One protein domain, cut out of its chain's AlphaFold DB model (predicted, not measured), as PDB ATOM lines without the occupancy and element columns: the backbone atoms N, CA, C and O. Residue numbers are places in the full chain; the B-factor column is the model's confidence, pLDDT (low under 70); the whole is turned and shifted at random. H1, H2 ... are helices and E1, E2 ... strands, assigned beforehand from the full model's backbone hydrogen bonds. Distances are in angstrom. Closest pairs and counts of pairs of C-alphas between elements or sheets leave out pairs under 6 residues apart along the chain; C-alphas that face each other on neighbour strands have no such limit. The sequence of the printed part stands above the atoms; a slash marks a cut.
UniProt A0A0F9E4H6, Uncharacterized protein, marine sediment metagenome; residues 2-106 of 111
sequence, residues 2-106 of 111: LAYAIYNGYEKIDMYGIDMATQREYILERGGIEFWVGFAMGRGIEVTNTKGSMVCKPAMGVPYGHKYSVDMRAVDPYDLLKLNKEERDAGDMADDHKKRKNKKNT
ATOM      1  N   LEU A   2     159.462 188.910 208.326       91.69
ATOM      2  CA  LEU A   2     160.254 188.911 207.076       91.69
ATOM      3  C   LEU A   2     160.516 187.507 206.505       91.69
ATOM      4  O   LEU A   2     160.134 187.228 205.377       91.69
ATOM      5  N   ALA A   3     161.074 186.593 207.306       93.25
ATOM      6  CA  ALA A   3     161.338 185.219 206.866       93.25
ATOM      7  C   ALA A   3     160.081 184.484 206.360       93.25
ATOM      8  O   ALA A   3     160.147 183.727 205.399       93.25
ATOM      9  N   TYR A   4     158.925 184.742 206.980       95.00
ATOM     10  CA  TYR A   4     157.653 184.139 206.586       95.00
ATOM     11  C   TYR A   4     157.134 184.712 205.262       95.00
ATOM     12  O   TYR A   4     156.671 183.962 204.409       95.00
ATOM     13  N   ALA A   5     157.277 186.022 205.048       94.12
ATOM     14  CA  ALA A   5     156.946 186.636 203.766       94.12
ATOM     15  C   ALA A   5     157.846 186.097 202.635       94.12
ATOM     16  O   ALA A   5     157.375 185.732 201.562       94.12
ATOM     17  N   ILE A   6     159.144 185.953 202.899       94.94
ATOM     18  CA  ILE A   6     160.084 185.391 201.920       94.94
ATOM     19  C   ILE A   6     159.730 183.929 201.603       94.94
ATOM     20  O   ILE A   6     159.761 183.528 200.442       94.94
ATOM     21  N   TYR A   7     159.359 183.144 202.619       95.31
ATOM     22  CA  TYR A   7     158.916 181.759 202.449       95.31
ATOM     23  C   TYR A   7     157.646 181.644 201.594       95.31
ATOM     24  O   TYR A   7     157.586 180.793 200.710       95.31
ATOM     25  N   ASN A   8     156.670 182.532 201.799       95.69
ATOM     26  CA  ASN A   8     155.433 182.570 201.013       95.69
ATOM     27  C   ASN A   8     155.625 183.108 199.580       95.69
ATOM     28  O   ASN A   8     154.668 183.108 198.810       95.69
ATOM     29  N   GLY A   9     156.829 183.559 199.213       93.69
ATOM     30  CA  GLY A   9     157.139 183.993 197.852       93.69
ATOM     31  C   GLY A   9     156.605 185.379 197.493       93.69
ATOM     32  O   GLY A   9     156.332 185.630 196.324       93.69
ATOM     33  N   TYR A  10     156.445 186.280 198.468       96.19
ATOM     34  CA  TYR A  10     156.091 187.667 198.161       96.19
ATOM     35  C   TYR A  10     157.213 188.363 197.380       96.19
ATOM     36  O   TYR A  10     158.387 188.257 197.732       96.19
ATOM     37  N   GLU A  11     156.834 189.128 196.357       96.06
ATOM     38  CA  GLU A  11     157.765 189.881 195.504       96.06
ATOM     39  C   GLU A  11     158.093 191.272 196.060       96.06
ATOM     40  O   GLU A  11     159.115 191.857 195.703       96.06
ATOM     41  N   LYS A  12     157.256 191.788 196.970       96.25
ATOM     42  CA  LYS A  12     157.416 193.102 197.594       96.25
ATOM     43  C   LYS A  12     157.121 193.063 199.089       96.25
ATOM     44  O   LYS A  12     156.142 192.452 199.522       96.25
ATOM     45  N   ILE A  13     157.967 193.726 199.874       95.19
ATOM     46  CA  ILE A  13     157.861 193.844 201.330       95.19
ATOM     47  C   ILE A  13     158.029 195.314 201.721       95.19
ATOM     48  O   ILE A  13     159.126 195.868 201.652       95.19
ATOM     49  N   ASP A  14     156.952 195.929 202.204       94.50
ATOM     50  CA  ASP A  14     156.976 197.297 202.719       94.50
ATOM     51  C   ASP A  14     157.005 197.285 204.256       94.50
ATOM     52  O   ASP A  14     156.151 196.684 204.915       94.50
ATOM     53  N   MET A  15     158.022 197.924 204.840       92.25
ATOM     54  CA  MET A  15     158.260 197.933 206.285       92.25
ATOM     55  C   MET A  15     157.749 199.224 206.934       92.25
ATOM     56  O   MET A  15     158.255 200.320 206.667       92.25
ATOM     57  N   TYR A  16     156.797 199.074 207.859       91.25
ATOM     58  CA  TYR A  16     156.198 200.161 208.636       91.25
ATOM     59  C   TYR A  16     156.348 199.907 210.140       91.25
ATOM     60  O   TYR A  16     156.204 198.773 210.594       91.25
ATOM     61  N   GLY A  17     156.637 200.959 210.914       88.25
ATOM     62  CA  GLY A  17     156.768 200.883 212.378       88.25
ATOM     63  C   GLY A  17     158.050 200.209 212.887       88.25
ATOM     64  O   GLY A  17     158.147 199.897 214.068       88.25
ATOM     65  N   ILE A  18     159.031 199.969 212.009       88.25
ATOM     66  CA  ILE A  18     160.329 199.374 212.357       88.25
ATOM     67  C   ILE A  18     161.381 200.487 212.395       88.25
ATOM     68  O   ILE A  18     162.132 200.667 211.438       88.25
ATOM     69  N   ASP A  19     161.421 201.266 213.475       86.62
ATOM     70  CA  ASP A  19     162.281 202.457 213.535       86.62
ATOM     71  C   ASP A  19     163.724 202.148 213.939       86.62
ATOM     72  O   ASP A  19     164.651 202.711 213.355       86.62
ATOM     73  N   MET A  20     163.930 201.219 214.882       86.19
ATOM     74  CA  MET A  20     165.260 200.783 215.350       86.19
ATOM     75  C   MET A  20     166.163 201.962 215.763       86.19
ATOM     76  O   MET A  20     167.369 201.973 215.504       86.19
ATOM     77  N   ALA A  21     165.555 202.995 216.357       81.56
ATOM     78  CA  ALA A  21     166.200 204.274 216.649       81.56
ATOM     79  C   ALA A  21     166.851 204.322 218.039       81.56
ATOM     80  O   ALA A  21     167.670 205.206 218.304       81.56
ATOM     81  N   THR A  22     166.511 203.398 218.941       82.25
ATOM     82  CA  THR A  22     167.078 203.377 220.295       82.25
ATOM     83  C   THR A  22     168.381 202.576 220.352       82.25
ATOM     84  O   THR A  22     168.569 201.613 219.615       82.25
ATOM     85  N   GLN A  23     169.290 202.932 221.270       76.62
ATOM     86  CA  GLN A  23     170.576 202.234 221.458       76.62
ATOM     87  C   GLN A  23     170.412 200.724 221.694       76.62
ATOM     88  O   GLN A  23     171.211 199.925 221.213       76.62
ATOM     89  N   ARG A  24     169.365 200.316 222.421       75.56
ATOM     90  CA  ARG A  24     169.149 198.907 222.773       75.56
ATOM     91  C   ARG A  24     168.670 198.085 221.577       75.56
ATOM     92  O   ARG A  24     169.231 197.027 221.307       75.56
ATOM     93  N   GLU A  25     167.688 198.605 220.843       75.81
ATOM     94  CA  GLU A  25     167.188 198.003 219.600       75.81
ATOM     95  C   GLU A  25     168.284 197.970 218.527       75.81
ATOM     96  O   GLU A  25     168.446 196.969 217.829       75.81
ATOM     97  N   TYR A  26     169.095 199.031 218.443       73.81
ATOM     98  CA  TYR A  26     170.207 199.138 217.501       73.81
ATOM     99  C   TYR A  26     171.247 198.027 217.688       73.81
ATOM    100  O   TYR A  26     171.758 197.494 216.705       73.81
ATOM    101  N   ILE A  27     171.578 197.683 218.934       76.19
ATOM    102  CA  ILE A  27     172.635 196.706 219.232       76.19
ATOM    103  C   ILE A  27     172.125 195.268 219.098       76.19
ATOM    104  O   ILE A  27     172.844 194.417 218.581       76.19
ATOM    105  N   LEU A  28     170.910 194.985 219.574       82.62
ATOM    106  CA  LEU A  28     170.437 193.604 219.732       82.62
ATOM    107  C   LEU A  28     169.490 193.144 218.621       82.62
ATOM    108  O   LEU A  28     169.531 191.981 218.227       82.62
ATOM    109  N   GLU A  29     168.633 194.027 218.117       85.25
ATOM    110  CA  GLU A  29     167.485 193.630 217.289       85.25
ATOM    111  C   GLU A  29     167.686 193.989 215.815       85.25
ATOM    112  O   GLU A  29     167.329 193.221 214.914       85.25
ATOM    113  N   ARG A  30     168.339 195.126 215.559       88.56
ATOM    114  CA  ARG A  30     168.575 195.656 214.216       88.56
ATOM    115  C   ARG A  30     169.325 194.679 213.309       88.56
ATOM    116  O   ARG A  30     168.906 194.478 212.171       88.56
ATOM    117  N   GLY A  31     170.387 194.044 213.808       87.69
ATOM    118  CA  GLY A  31     171.202 193.121 213.010       87.69
ATOM    119  C   GLY A  31     170.402 191.927 212.475       87.69
ATOM    120  O   GLY A  31     170.593 191.510 211.333       87.69
ATOM    121  N   GLY A  32     169.444 191.423 213.260       90.44
ATOM    122  CA  GLY A  32     168.563 190.338 212.827       90.44
ATOM    123  C   GLY A  32     167.642 190.755 211.680       90.44
ATOM    124  O   GLY A  32     167.440 189.992 210.737       90.44
ATOM    125  N   ILE A  33     167.110 191.976 211.724       91.94
ATOM    126  CA  ILE A  33     166.246 192.510 210.664       91.94
ATOM    127  C   ILE A  33     167.055 192.776 209.396       91.94
ATOM    128  O   ILE A  33     166.635 192.373 208.312       91.94
ATOM    129  N   GLU A  34     168.227 193.397 209.521       92.75
ATOM    130  CA  GLU A  34     169.093 193.718 208.381       92.75
ATOM    131  C   GLU A  34     169.571 192.473 207.635       92.75
ATOM    132  O   GLU A  34     169.631 192.491 206.406       92.75
ATOM    133  N   PHE A  35     169.829 191.375 208.350       94.38
ATOM    134  CA  PHE A  35     170.126 190.086 207.730       94.38
ATOM    135  C   PHE A  35     168.996 189.632 206.794       94.38
ATOM    136  O   PHE A  35     169.245 189.297 205.635       94.38
ATOM    137  N   TRP A  36     167.745 189.658 207.264       94.75
ATOM    138  CA  TRP A  36     166.601 189.229 206.454       94.75
ATOM    139  C   TRP A  36     166.272 190.195 205.320       94.75
ATOM    140  O   TRP A  36     165.876 189.744 204.248       94.75
ATOM    141  N   VAL A  37     166.459 191.500 205.533       94.88
ATOM    142  CA  VAL A  37     166.332 192.507 204.471       94.88
ATOM    143  C   VAL A  37     167.362 192.239 203.373       94.88
ATOM    144  O   VAL A  37     166.990 192.132 202.207       94.88
ATOM    145  N   GLY A  38     168.631 192.033 203.736       94.38
ATOM    146  CA  GLY A  38     169.685 191.690 202.781       94.38
ATOM    147  C   GLY A  38     169.413 190.372 202.049       94.38
ATOM    148  O   GLY A  38     169.581 190.297 200.834       94.38
ATOM    149  N   PHE A  39     168.923 189.353 202.761       95.62
ATOM    150  CA  PHE A  39     168.539 188.075 202.161       95.62
ATOM    151  C   PHE A  39     167.386 188.225 201.156       95.62
ATOM    152  O   PHE A  39     167.453 187.674 200.058       95.62
ATOM    153  N   ALA A  40     166.345 188.990 201.502       95.56
ATOM    154  CA  ALA A  40     165.221 189.270 200.611       95.56
ATOM    155  C   ALA A  40     165.678 190.012 199.346       95.56
ATOM    156  O   ALA A  40     165.370 189.578 198.236       95.56
ATOM    157  N   MET A  41     166.485 191.066 199.511       94.81
ATOM    158  CA  MET A  41     167.055 191.823 198.393       94.81
ATOM    159  C   MET A  41     167.918 190.938 197.485       94.81
ATOM    160  O   MET A  41     167.788 190.999 196.265       94.81
ATOM    161  N   GLY A  42     168.748 190.060 198.060       94.94
ATOM    162  CA  GLY A  42     169.558 189.100 197.299       94.94
ATOM    163  C   GLY A  42     168.732 188.072 196.520       94.94
ATOM    164  O   GLY A  42     169.207 187.517 195.532       94.94
ATOM    165  N   ARG A  43     167.479 187.841 196.926       94.75
ATOM    166  CA  ARG A  43     166.517 186.975 196.231       94.75
ATOM    167  C   ARG A  43     165.697 187.715 195.165       94.75
ATOM    168  O   ARG A  43     164.883 187.084 194.500       94.75
ATOM    169  N   GLY A  44     165.911 189.022 194.996       95.44
ATOM    170  CA  GLY A  44     165.185 189.864 194.041       95.44
ATOM    171  C   GLY A  44     163.851 190.408 194.558       95.44
ATOM    172  O   GLY A  44     163.061 190.904 193.763       95.44
ATOM    173  N   ILE A  45     163.589 190.320 195.864       96.38
ATOM    174  CA  ILE A  45     162.374 190.861 196.485       96.38
ATOM    175  C   ILE A  45     162.564 192.365 196.711       96.38
ATOM    176  O   ILE A  45     163.573 192.790 197.285       96.38
ATOM    177  N   GLU A  46     161.595 193.177 196.288       96.12
ATOM    178  CA  GLU A  46     161.608 194.624 196.507       96.12
ATOM    179  C   GLU A  46     161.308 194.921 197.981       96.12
ATOM    180  O   GLU A  46     160.221 194.627 198.477       96.12
ATOM    181  N   VAL A  47     162.269 195.505 198.699       94.69
ATOM    182  CA  VAL A  47     162.091 195.890 200.104       94.69
ATOM    183  C   VAL A  47     162.087 197.407 200.231       94.69
ATOM    184  O   VAL A  47     163.097 198.059 199.956       94.69
ATOM    185  N   THR A  48     160.979 197.971 200.713       93.62
ATOM    186  CA  THR A  48     160.863 199.411 200.978       93.62
ATOM    187  C   THR A  48     160.924 199.676 202.473       93.62
ATOM    188  O   THR A  48     160.163 199.103 203.255       93.62
ATOM    189  N   ASN A  49     161.800 200.597 202.878       91.50
ATOM    190  CA  ASN A  49     161.873 201.067 204.256       91.50
ATOM    191  C   ASN A  49     161.285 202.478 204.416       91.50
ATOM    192  O   ASN A  49     161.444 203.343 203.549       91.50
ATOM    193  N   THR A  50     160.655 202.740 205.561       90.12
ATOM    194  CA  THR A  50     160.118 204.062 205.898       90.12
ATOM    195  C   THR A  50     161.255 205.076 206.105       90.12
ATOM    196  O   THR A  50     162.329 204.758 206.619       90.12
ATOM    197  N   LYS A  51     161.035 206.345 205.723       84.44
ATOM    198  CA  LYS A  51     162.063 207.405 205.792       84.44
ATOM    199  C   LYS A  51     162.653 207.601 207.197       84.44
ATOM    200  O   LYS A  51     163.855 207.846 207.290       84.44
ATOM    201  N   GLY A  52     161.840 207.458 208.247       85.31
ATOM    202  CA  GLY A  52     162.253 207.602 209.650       85.31
ATOM    203  C   GLY A  52     163.031 206.416 210.229       85.31
ATOM    204  O   GLY A  52     163.723 206.583 211.225       85.31
ATOM    205  N   SER A  53     162.982 205.249 209.584       88.00
ATOM    206  CA  SER A  53     163.641 204.045 210.087       88.00
ATOM    207  C   SER A  53     165.159 204.107 209.926       88.00
ATOM    208  O   SER A  53     165.666 204.547 208.887       88.00
ATOM    209  N   MET A  54     165.877 203.609 210.933       87.75
ATOM    210  CA  MET A  54     167.333 203.458 210.936       87.75
ATOM    211  C   MET A  54     167.809 202.137 210.317       87.75
ATOM    212  O   MET A  54     169.015 201.939 210.164       87.75
ATOM    213  N   VAL A  55     166.903 201.238 209.920       88.88
ATOM    214  CA  VAL A  55     167.267 199.975 209.256       88.88
ATOM    215  C   VAL A  55     168.006 200.266 207.943       88.88
ATOM    216  O   VAL A  55     167.568 201.095 207.139       88.88
ATOM    217  N   CYS A  56     169.147 199.603 207.747       87.31
ATOM    218  CA  CYS A  56     170.077 199.791 206.630       87.31
ATOM    219  C   CYS A  56     170.687 201.203 206.523       87.31
ATOM    220  O   CYS A  56     171.245 201.554 205.483       87.31
ATOM    221  N   LYS A  57     170.618 202.021 207.583       86.88
ATOM    222  CA  LYS A  57     171.240 203.357 207.636       86.88
ATOM    223  C   LYS A  57     172.224 203.466 208.797       86.88
ATOM    224  O   LYS A  57     171.866 203.098 209.913       86.88
ATOM    225  N   PRO A  58     173.448 203.971 208.607       81.25
ATOM    226  CA  PRO A  58     174.377 204.137 209.722       81.25
ATOM    227  C   PRO A  58     173.828 205.133 210.757       81.25
ATOM    228  O   PRO A  58     173.242 206.145 210.376       81.25
ATOM    229  N   ALA A  59     174.067 204.888 212.054       73.00
ATOM    230  CA  ALA A  59     173.587 205.751 213.148       73.00
ATOM    231  C   ALA A  59     173.961 207.235 212.973       73.00
ATOM    232  O   ALA A  59     173.180 208.120 213.300       73.00
ATOM    233  N   MET A  60     175.155 207.500 212.434       71.62
ATOM    234  CA  MET A  60     175.696 208.850 212.228       71.62
ATOM    235  C   MET A  60     175.523 209.348 210.783       71.62
ATOM    236  O   MET A  60     176.112 210.356 210.405       71.62
ATOM    237  N   GLY A  61     174.784 208.624 209.933       75.06
ATOM    238  CA  GLY A  61     174.635 208.960 208.510       75.06
ATOM    239  C   GLY A  61     175.891 208.725 207.657       75.06
ATOM    240  O   GLY A  61     175.830 208.869 206.440       75.06
ATOM    241  N   VAL A  62     177.003 208.312 208.270       79.06
ATOM    242  CA  VAL A  62     178.258 207.975 207.592       79.06
ATOM    243  C   VAL A  62     178.657 206.522 207.856       79.06
ATOM    244  O   VAL A  62     178.497 206.048 208.983       79.06
ATOM    245  N   PRO A  63     179.170 205.796 206.844       78.50
ATOM    246  CA  PRO A  63     179.712 204.458 207.040       78.50
ATOM    247  C   PRO A  63     180.845 204.454 208.067       78.50
ATOM    248  O   PRO A  63     181.581 205.434 208.216       78.50
ATOM    249  N   TYR A  64     181.018 203.325 208.750       73.50
ATOM    250  CA  TYR A  64     182.182 203.133 209.603       73.50
ATOM    251  C   TYR A  64     183.478 203.318 208.796       73.50
ATOM    252  O   TYR A  64     183.573 202.882 207.651       73.50
ATOM    253  N   GLY A  65     184.468 203.988 209.390       71.25
ATOM    254  CA  GLY A  65     185.735 204.312 208.726       71.25
ATOM    255  C   GLY A  65     185.708 205.574 207.855       71.25
ATOM    256  O   GLY A  65     186.762 205.993 207.380       71.25
ATOM    257  N   HIS A  66     184.556 206.230 207.688       72.25
ATOM    258  CA  HIS A  66     184.481 207.507 206.984       72.25
ATOM    259  C   HIS A  66     185.071 208.645 207.835       72.25
ATOM    260  O   HIS A  66     184.505 209.034 208.860       72.25
ATOM    261  N   LYS A  67     186.196 209.217 207.396       65.88
ATOM    262  CA  LYS A  67     186.761 210.450 207.963       65.88
ATOM    263  C   LYS A  67     186.351 211.636 207.091       65.88
ATOM    264  O   LYS A  67     186.640 211.641 205.903       65.88
ATOM    265  N   TYR A  68     185.728 212.655 207.687       63.91
ATOM    266  CA  TYR A  68     185.363 213.896 206.980       63.91
ATOM    267  C   TYR A  68     186.578 214.661 206.436       63.91
ATOM    268  O   TYR A  68     186.464 215.387 205.457       63.91
ATOM    269  N   SER A  69     187.740 214.480 207.059       62.78
ATOM    270  CA  SER A  69     189.025 214.989 206.598       62.78
ATOM    271  C   SER A  69     190.017 213.831 206.581       62.78
ATOM    272  O   SER A  69     190.453 213.352 207.633       62.78
ATOM    273  N   VAL A  70     190.342 213.348 205.389       64.19
ATOM    274  CA  VAL A  70     191.430 212.392 205.195       64.19
ATOM    275  C   VAL A  70     192.696 213.206 204.973       64.19
ATOM    276  O   VAL A  70     192.786 213.952 204.001       64.19
ATOM    277  N   ASP A  71     193.673 213.080 205.867       67.38
ATOM    278  CA  ASP A  71     195.013 213.570 205.566       67.38
ATOM    279  C   ASP A  71     195.611 212.652 204.494       67.38
ATOM    280  O   ASP A  71     195.976 211.507 204.773       67.38
ATOM    281  N   MET A  72     195.636 213.122 203.243       64.31
ATOM    282  CA  MET A  72     196.102 212.327 202.100       64.31
ATOM    283  C   MET A  72     197.544 211.847 202.288       64.31
ATOM    284  O   MET A  72     197.883 210.765 201.818       64.31
ATOM    285  N   ARG A  73     198.367 212.589 203.045       65.12
ATOM    286  CA  ARG A  73     199.755 212.203 203.341       65.12
ATOM    287  C   ARG A  73     199.862 210.999 204.276       65.12
ATOM    288  O   ARG A  73     200.874 210.309 204.247       65.12
ATOM    289  N   ALA A  74     198.839 210.736 205.092       67.81
ATOM    290  CA  ALA A  74     198.796 209.562 205.964       67.81
ATOM    291  C   ALA A  74     198.318 208.297 205.232       67.81
ATOM    292  O   ALA A  74     198.628 207.190 205.663       67.81
ATOM    293  N   VAL A  75     197.543 208.455 204.152       68.12
ATOM    294  CA  VAL A  75     196.982 207.338 203.371       68.12
ATOM    295  C   VAL A  75     197.905 206.934 202.225       68.12
ATOM    296  O   VAL A  75     198.040 205.746 201.952       68.12
ATOM    297  N   ASP A  76     198.568 207.902 201.593       71.44
ATOM    298  CA  ASP A  76     199.507 207.662 200.501       71.44
ATOM    299  C   ASP A  76     200.791 208.487 200.696       71.44
ATOM    300  O   ASP A  76     200.932 209.580 200.141       71.44
ATOM    301  N   PRO A  77     201.744 207.991 201.509       70.44
ATOM    302  CA  PRO A  77     202.995 208.697 201.787       70.44
ATOM    303  C   PRO A  77     203.875 208.886 200.545       70.44
ATOM    304  O   PRO A  77     204.734 209.767 200.528       70.44
ATOM    305  N   TYR A  78     203.679 208.042 199.529       72.75
ATOM    306  CA  TYR A  78     204.506 207.968 198.325       72.75
ATOM    307  C   TYR A  78     203.772 208.418 197.059       72.75
ATOM    308  O   TYR A  78     204.343 208.345 195.973       72.75
ATOM    309  N   ASP A  79     202.546 208.926 197.201       68.75
ATOM    310  CA  ASP A  79     201.769 209.546 196.125       68.75
ATOM    311  C   ASP A  79     201.509 208.609 194.921       68.75
ATOM    312  O   ASP A  79     201.380 209.045 193.772       68.75
ATOM    313  N   LEU A  80     201.449 207.300 195.190       67.81
ATOM    314  CA  LEU A  80     201.305 206.229 194.202       67.81
ATOM    315  C   LEU A  80     199.888 206.151 193.606       67.81
ATOM    316  O   LEU A  80     199.705 205.601 192.521       67.81
ATOM    317  N   LEU A  81     198.881 206.705 194.290       67.38
ATOM    318  CA  LEU A  81     197.471 206.723 193.879       67.38
ATOM    319  C   LEU A  81     197.105 207.934 193.004       67.38
ATOM    320  O   LEU A  81     195.924 208.149 192.706       67.38
ATOM    321  N   LYS A  82     198.076 208.749 192.572       61.41
ATOM    322  CA  LYS A  82     197.838 209.810 191.583       61.41
ATOM    323  C   LYS A  82     197.576 209.235 190.187       61.41
ATOM    324  O   LYS A  82     198.410 209.324 189.294       61.41
ATOM    325  N   LEU A  83     196.359 208.742 189.973       57.62
ATOM    326  CA  LEU A  83     195.715 208.850 188.663       57.62
ATOM    327  C   LEU A  83     195.482 210.343 188.367       57.62
ATOM    328  O   LEU A  83     195.212 211.131 189.286       57.62
ATOM    329  N   ASN A  84     195.698 210.716 187.102       57.28
ATOM    330  CA  ASN A  84     195.807 212.086 186.597       57.28
ATOM    331  C   ASN A  84     194.826 213.056 187.274       57.28
ATOM    332  O   ASN A  84     193.615 212.854 187.318       57.28
ATOM    333  N   LYS A  85     195.397 214.126 187.829       55.59
ATOM    334  CA  LYS A  85     194.754 215.125 188.695       55.59
ATOM    335  C   LYS A  85     193.507 215.778 188.073       55.59
ATOM    336  O   LYS A  85     192.616 216.202 188.795       55.59
ATOM    337  N   GLU A  86     193.439 215.791 186.748       52.91
ATOM    338  CA  GLU A  86     192.415 216.465 185.947       52.91
ATOM    339  C   GLU A  86     191.016 215.831 186.064       52.91
ATOM    340  O   GLU A  86     190.019 216.537 185.929       52.91
ATOM    341  N   GLU A  87     190.905 214.537 186.384       50.97
ATOM    342  CA  GLU A  87     189.603 213.847 186.436       50.97
ATOM    343  C   GLU A  87     188.899 213.959 187.803       50.97
ATOM    344  O   GLU A  87     187.672 213.880 187.878       50.97
ATOM    345  N   ARG A  88     189.652 214.188 188.892       49.28
ATOM    346  CA  ARG A  88     189.100 214.281 190.261       49.28
ATOM    347  C   ARG A  88     188.502 215.652 190.566       49.28
ATOM    348  O   ARG A  88     187.402 215.735 191.108       49.28
ATOM    349  N   ASP A  89     189.175 216.715 190.128       51.94
ATOM    350  CA  ASP A  89     188.743 218.095 190.378       51.94
ATOM    351  C   ASP A  89     187.418 218.430 189.651       51.94
ATOM    352  O   ASP A  89     186.642 219.267 190.114       51.94
ATOM    353  N   ALA A  90     187.099 217.725 188.557       52.34
ATOM    354  CA  ALA A  90     185.823 217.848 187.849       52.34
ATOM    355  C   ALA A  90     184.637 217.198 188.598       52.34
ATOM    356  O   ALA A  90     183.502 217.668 188.473       52.34
ATOM    357  N   GLY A  91     184.886 216.140 189.379       53.41
ATOM    358  CA  GLY A  91     183.860 215.405 190.127       53.41
ATOM    359  C   GLY A  91     183.433 216.118 191.410       53.41
ATOM    360  O   GLY A  91     182.243 216.368 191.619       53.41
ATOM    361  N   ASP A  92     184.407 216.542 192.219       52.50
ATOM    362  CA  ASP A  92     184.144 217.177 193.519       52.50
ATOM    363  C   ASP A  92     183.462 218.553 193.367       52.50
ATOM    364  O   ASP A  92     182.561 218.906 194.135       52.50
ATOM    365  N   MET A  93     183.800 219.314 192.316       50.88
ATOM    366  CA  MET A  93     183.130 220.587 192.017       50.88
ATOM    367  C   MET A  93     181.688 220.409 191.508       50.88
ATOM    368  O   MET A  93     180.842 221.278 191.749       50.88
ATOM    369  N   ALA A  94     181.376 219.299 190.828       50.50
ATOM    370  CA  ALA A  94     180.038 219.026 190.299       50.50
ATOM    371  C   ALA A  94     179.039 218.632 191.404       50.50
ATOM    372  O   ALA A  94     177.872 219.056 191.373       50.50
ATOM    373  N   ASP A  95     179.501 217.886 192.408       53.22
ATOM    374  CA  ASP A  95     178.670 217.425 193.524       53.22
ATOM    375  C   ASP A  95     178.320 218.550 194.507       53.22
ATOM    376  O   ASP A  95     177.167 218.663 194.959       53.22
ATOM    377  N   ASP A  96     179.251 219.474 194.747       54.25
ATOM    378  CA  ASP A  96     178.984 220.678 195.536       54.25
ATOM    379  C   ASP A  96     178.044 221.658 194.814       54.25
ATOM    380  O   ASP A  96     177.173 222.283 195.441       54.25
ATOM    381  N   HIS A  97     178.125 221.751 193.481       51.16
ATOM    382  CA  HIS A  97     177.213 222.589 192.699       51.16
ATOM    383  C   HIS A  97     175.773 222.048 192.668       51.16
ATOM    384  O   HIS A  97     174.822 222.845 192.709       51.16
ATOM    385  N   LYS A  98     175.581 220.718 192.652       52.38
ATOM    386  CA  LYS A  98     174.251 220.082 192.772       52.38
ATOM    387  C   LYS A  98     173.634 220.304 194.156       52.38
ATOM    388  O   LYS A  98     172.463 220.693 194.237       52.38
ATOM    389  N   LYS A  99     174.411 220.154 195.237       51.00
ATOM    390  CA  LYS A  99     173.941 220.419 196.615       51.00
ATOM    391  C   LYS A  99     173.519 221.878 196.819       51.00
ATOM    392  O   LYS A  99     172.489 222.135 197.447       51.00
ATOM    393  N   ARG A 100     174.252 222.842 196.243       48.78
ATOM    394  CA  ARG A 100     173.916 224.278 196.332       48.78
ATOM    395  C   ARG A 100     172.661 224.670 195.539       48.78
ATOM    396  O   ARG A 100     171.920 225.536 196.001       48.78
ATOM    397  N   LYS A 101     172.388 224.046 194.385       45.12
ATOM    398  CA  LYS A 101     171.162 224.310 193.600       45.12
ATOM    399  C   LYS A 101     169.907 223.717 194.255       45.12
ATOM    400  O   LYS A 101     168.878 224.385 194.284       45.12
ATOM    401  N   ASN A 102     169.998 222.531 194.860       51.34
ATOM    402  CA  ASN A 102     168.835 221.881 195.482       51.34
ATOM    403  C   ASN A 102     168.343 222.605 196.760       51.34
ATOM    404  O   ASN A 102     167.149 222.635 197.052       51.34
ATOM    405  N   LYS A 103     169.250 223.274 197.488       49.22
ATOM    406  CA  LYS A 103     168.910 224.070 198.685       49.22
ATOM    407  C   LYS A 103     168.217 225.405 198.363       49.22
ATOM    408  O   LYS A 103     167.538 225.953 199.220       49.22
ATOM    409  N   LYS A 104     168.369 225.935 197.140       44.47
ATOM    410  CA  LYS A 104     167.687 227.170 196.700       44.47
ATOM    411  C   LYS A 104     166.260 226.927 196.195       44.47
ATOM    412  O   LYS A 104     165.444 227.832 196.292       44.47
ATOM    413  N   ASN A 105     165.944 225.717 195.727       50.78
ATOM    414  CA  ASN A 105     164.612 225.382 195.202       50.78
ATOM    415  C   ASN A 105     163.624 224.871 196.269       50.78
ATOM    416  O   ASN A 105     162.469 224.620 195.948       50.78
ATOM    417  N   THR A 106     164.055 224.703 197.525       50.47
ATOM    418  CA  THR A 106     163.245 224.112 198.609       50.47
ATOM    419  C   THR A 106     162.728 225.111 199.646       50.47
ATOM    420  O   THR A 106     162.111 224.686 200.616       50.47
TER     421      THR A 106
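AT A GLANCE: This is residues 2 to 106 of the 111 residues of an uncharacterized protein of marine sediment metagenome (UniProt A0A0F9E4H6). What is the overall shape? Two short parallel strands, E1 and E2, sit side by side with H3 packed on them through its residues 37 to 41, and H1 packs on H3, making a small compact body with H2 at the end where H3 begins. A long arm, residues 60 to 106, sticks out of this body through H4 and then turns back in the long helix H5, which packs on nothing. What is it built of? The printed part has 105 residues with five named helices and two named strands, in the order H1 E1 H2 H3 E2 H4 H5, and its class is mostly helix. How spread out is it? It is only just extended, close to loose, with a radius of gyration of the C-alphas of 19.8 A and spans of 53 by 38 by 29 A.

IN THESE COORDINATES: Where are the strands? E1 is residues 12 to 15, 10.0 A long, with C-alpha 12 at (157.416, 193.102, 197.594), and E2 is residues 46 to 49, 10.1 A long. Where are the helices? H3 is residues 30 to 42, 18.2 A long; H1 is residues 2 to 7, H2 residues 23 to 28 and H4 residues 72 to 75. H5, residues 86 to 104, is 29.0 A long and ends at C-alpha 104 (167.687, 227.170, 196.700).

HOW THE PARTS SIT: How do the strands pair? E1 and E2 are parallel at 11 degrees, with N 13 and O 46 at 2.8 A and N 48 and O 13 at 3.0 A, within hydrogen-bond range. E1, H2, H3 and E2 form a strand-helix-strand unit, two parallel neighbour strands with helices between them along the chain, and its crossover is right-handed. What stands round them? The closest C-alphas of H3 and E2 are those of Met 41 and Val 47, 6.6 A. H1 and H3 touch, the closest C-alphas being those of Leu 2 and Trp 36, 6.4 A, at a shallow tilt of 32 degrees, only just short of steep, the same way. How regular are the helix backbones? Every O i to N i+4 pair is within hydrogen-bond range in H1 and H2, against 8 of 9 in H3 and 10 of 15 in H5; H4 is too short for such a pair.

THE WHOLE: How far does it reach? The two C-alphas farthest apart, those of Asn 8 and Tyr 78, are 55.3 A apart. Is it continuous? The printed part has no cut, and the link from E2 to H4, 22 residues, is long. Where is confidence low? Residues 67 to 75 and 79 to 106 are under 70 in pLDDT, and the mean of the printed part is 76.5.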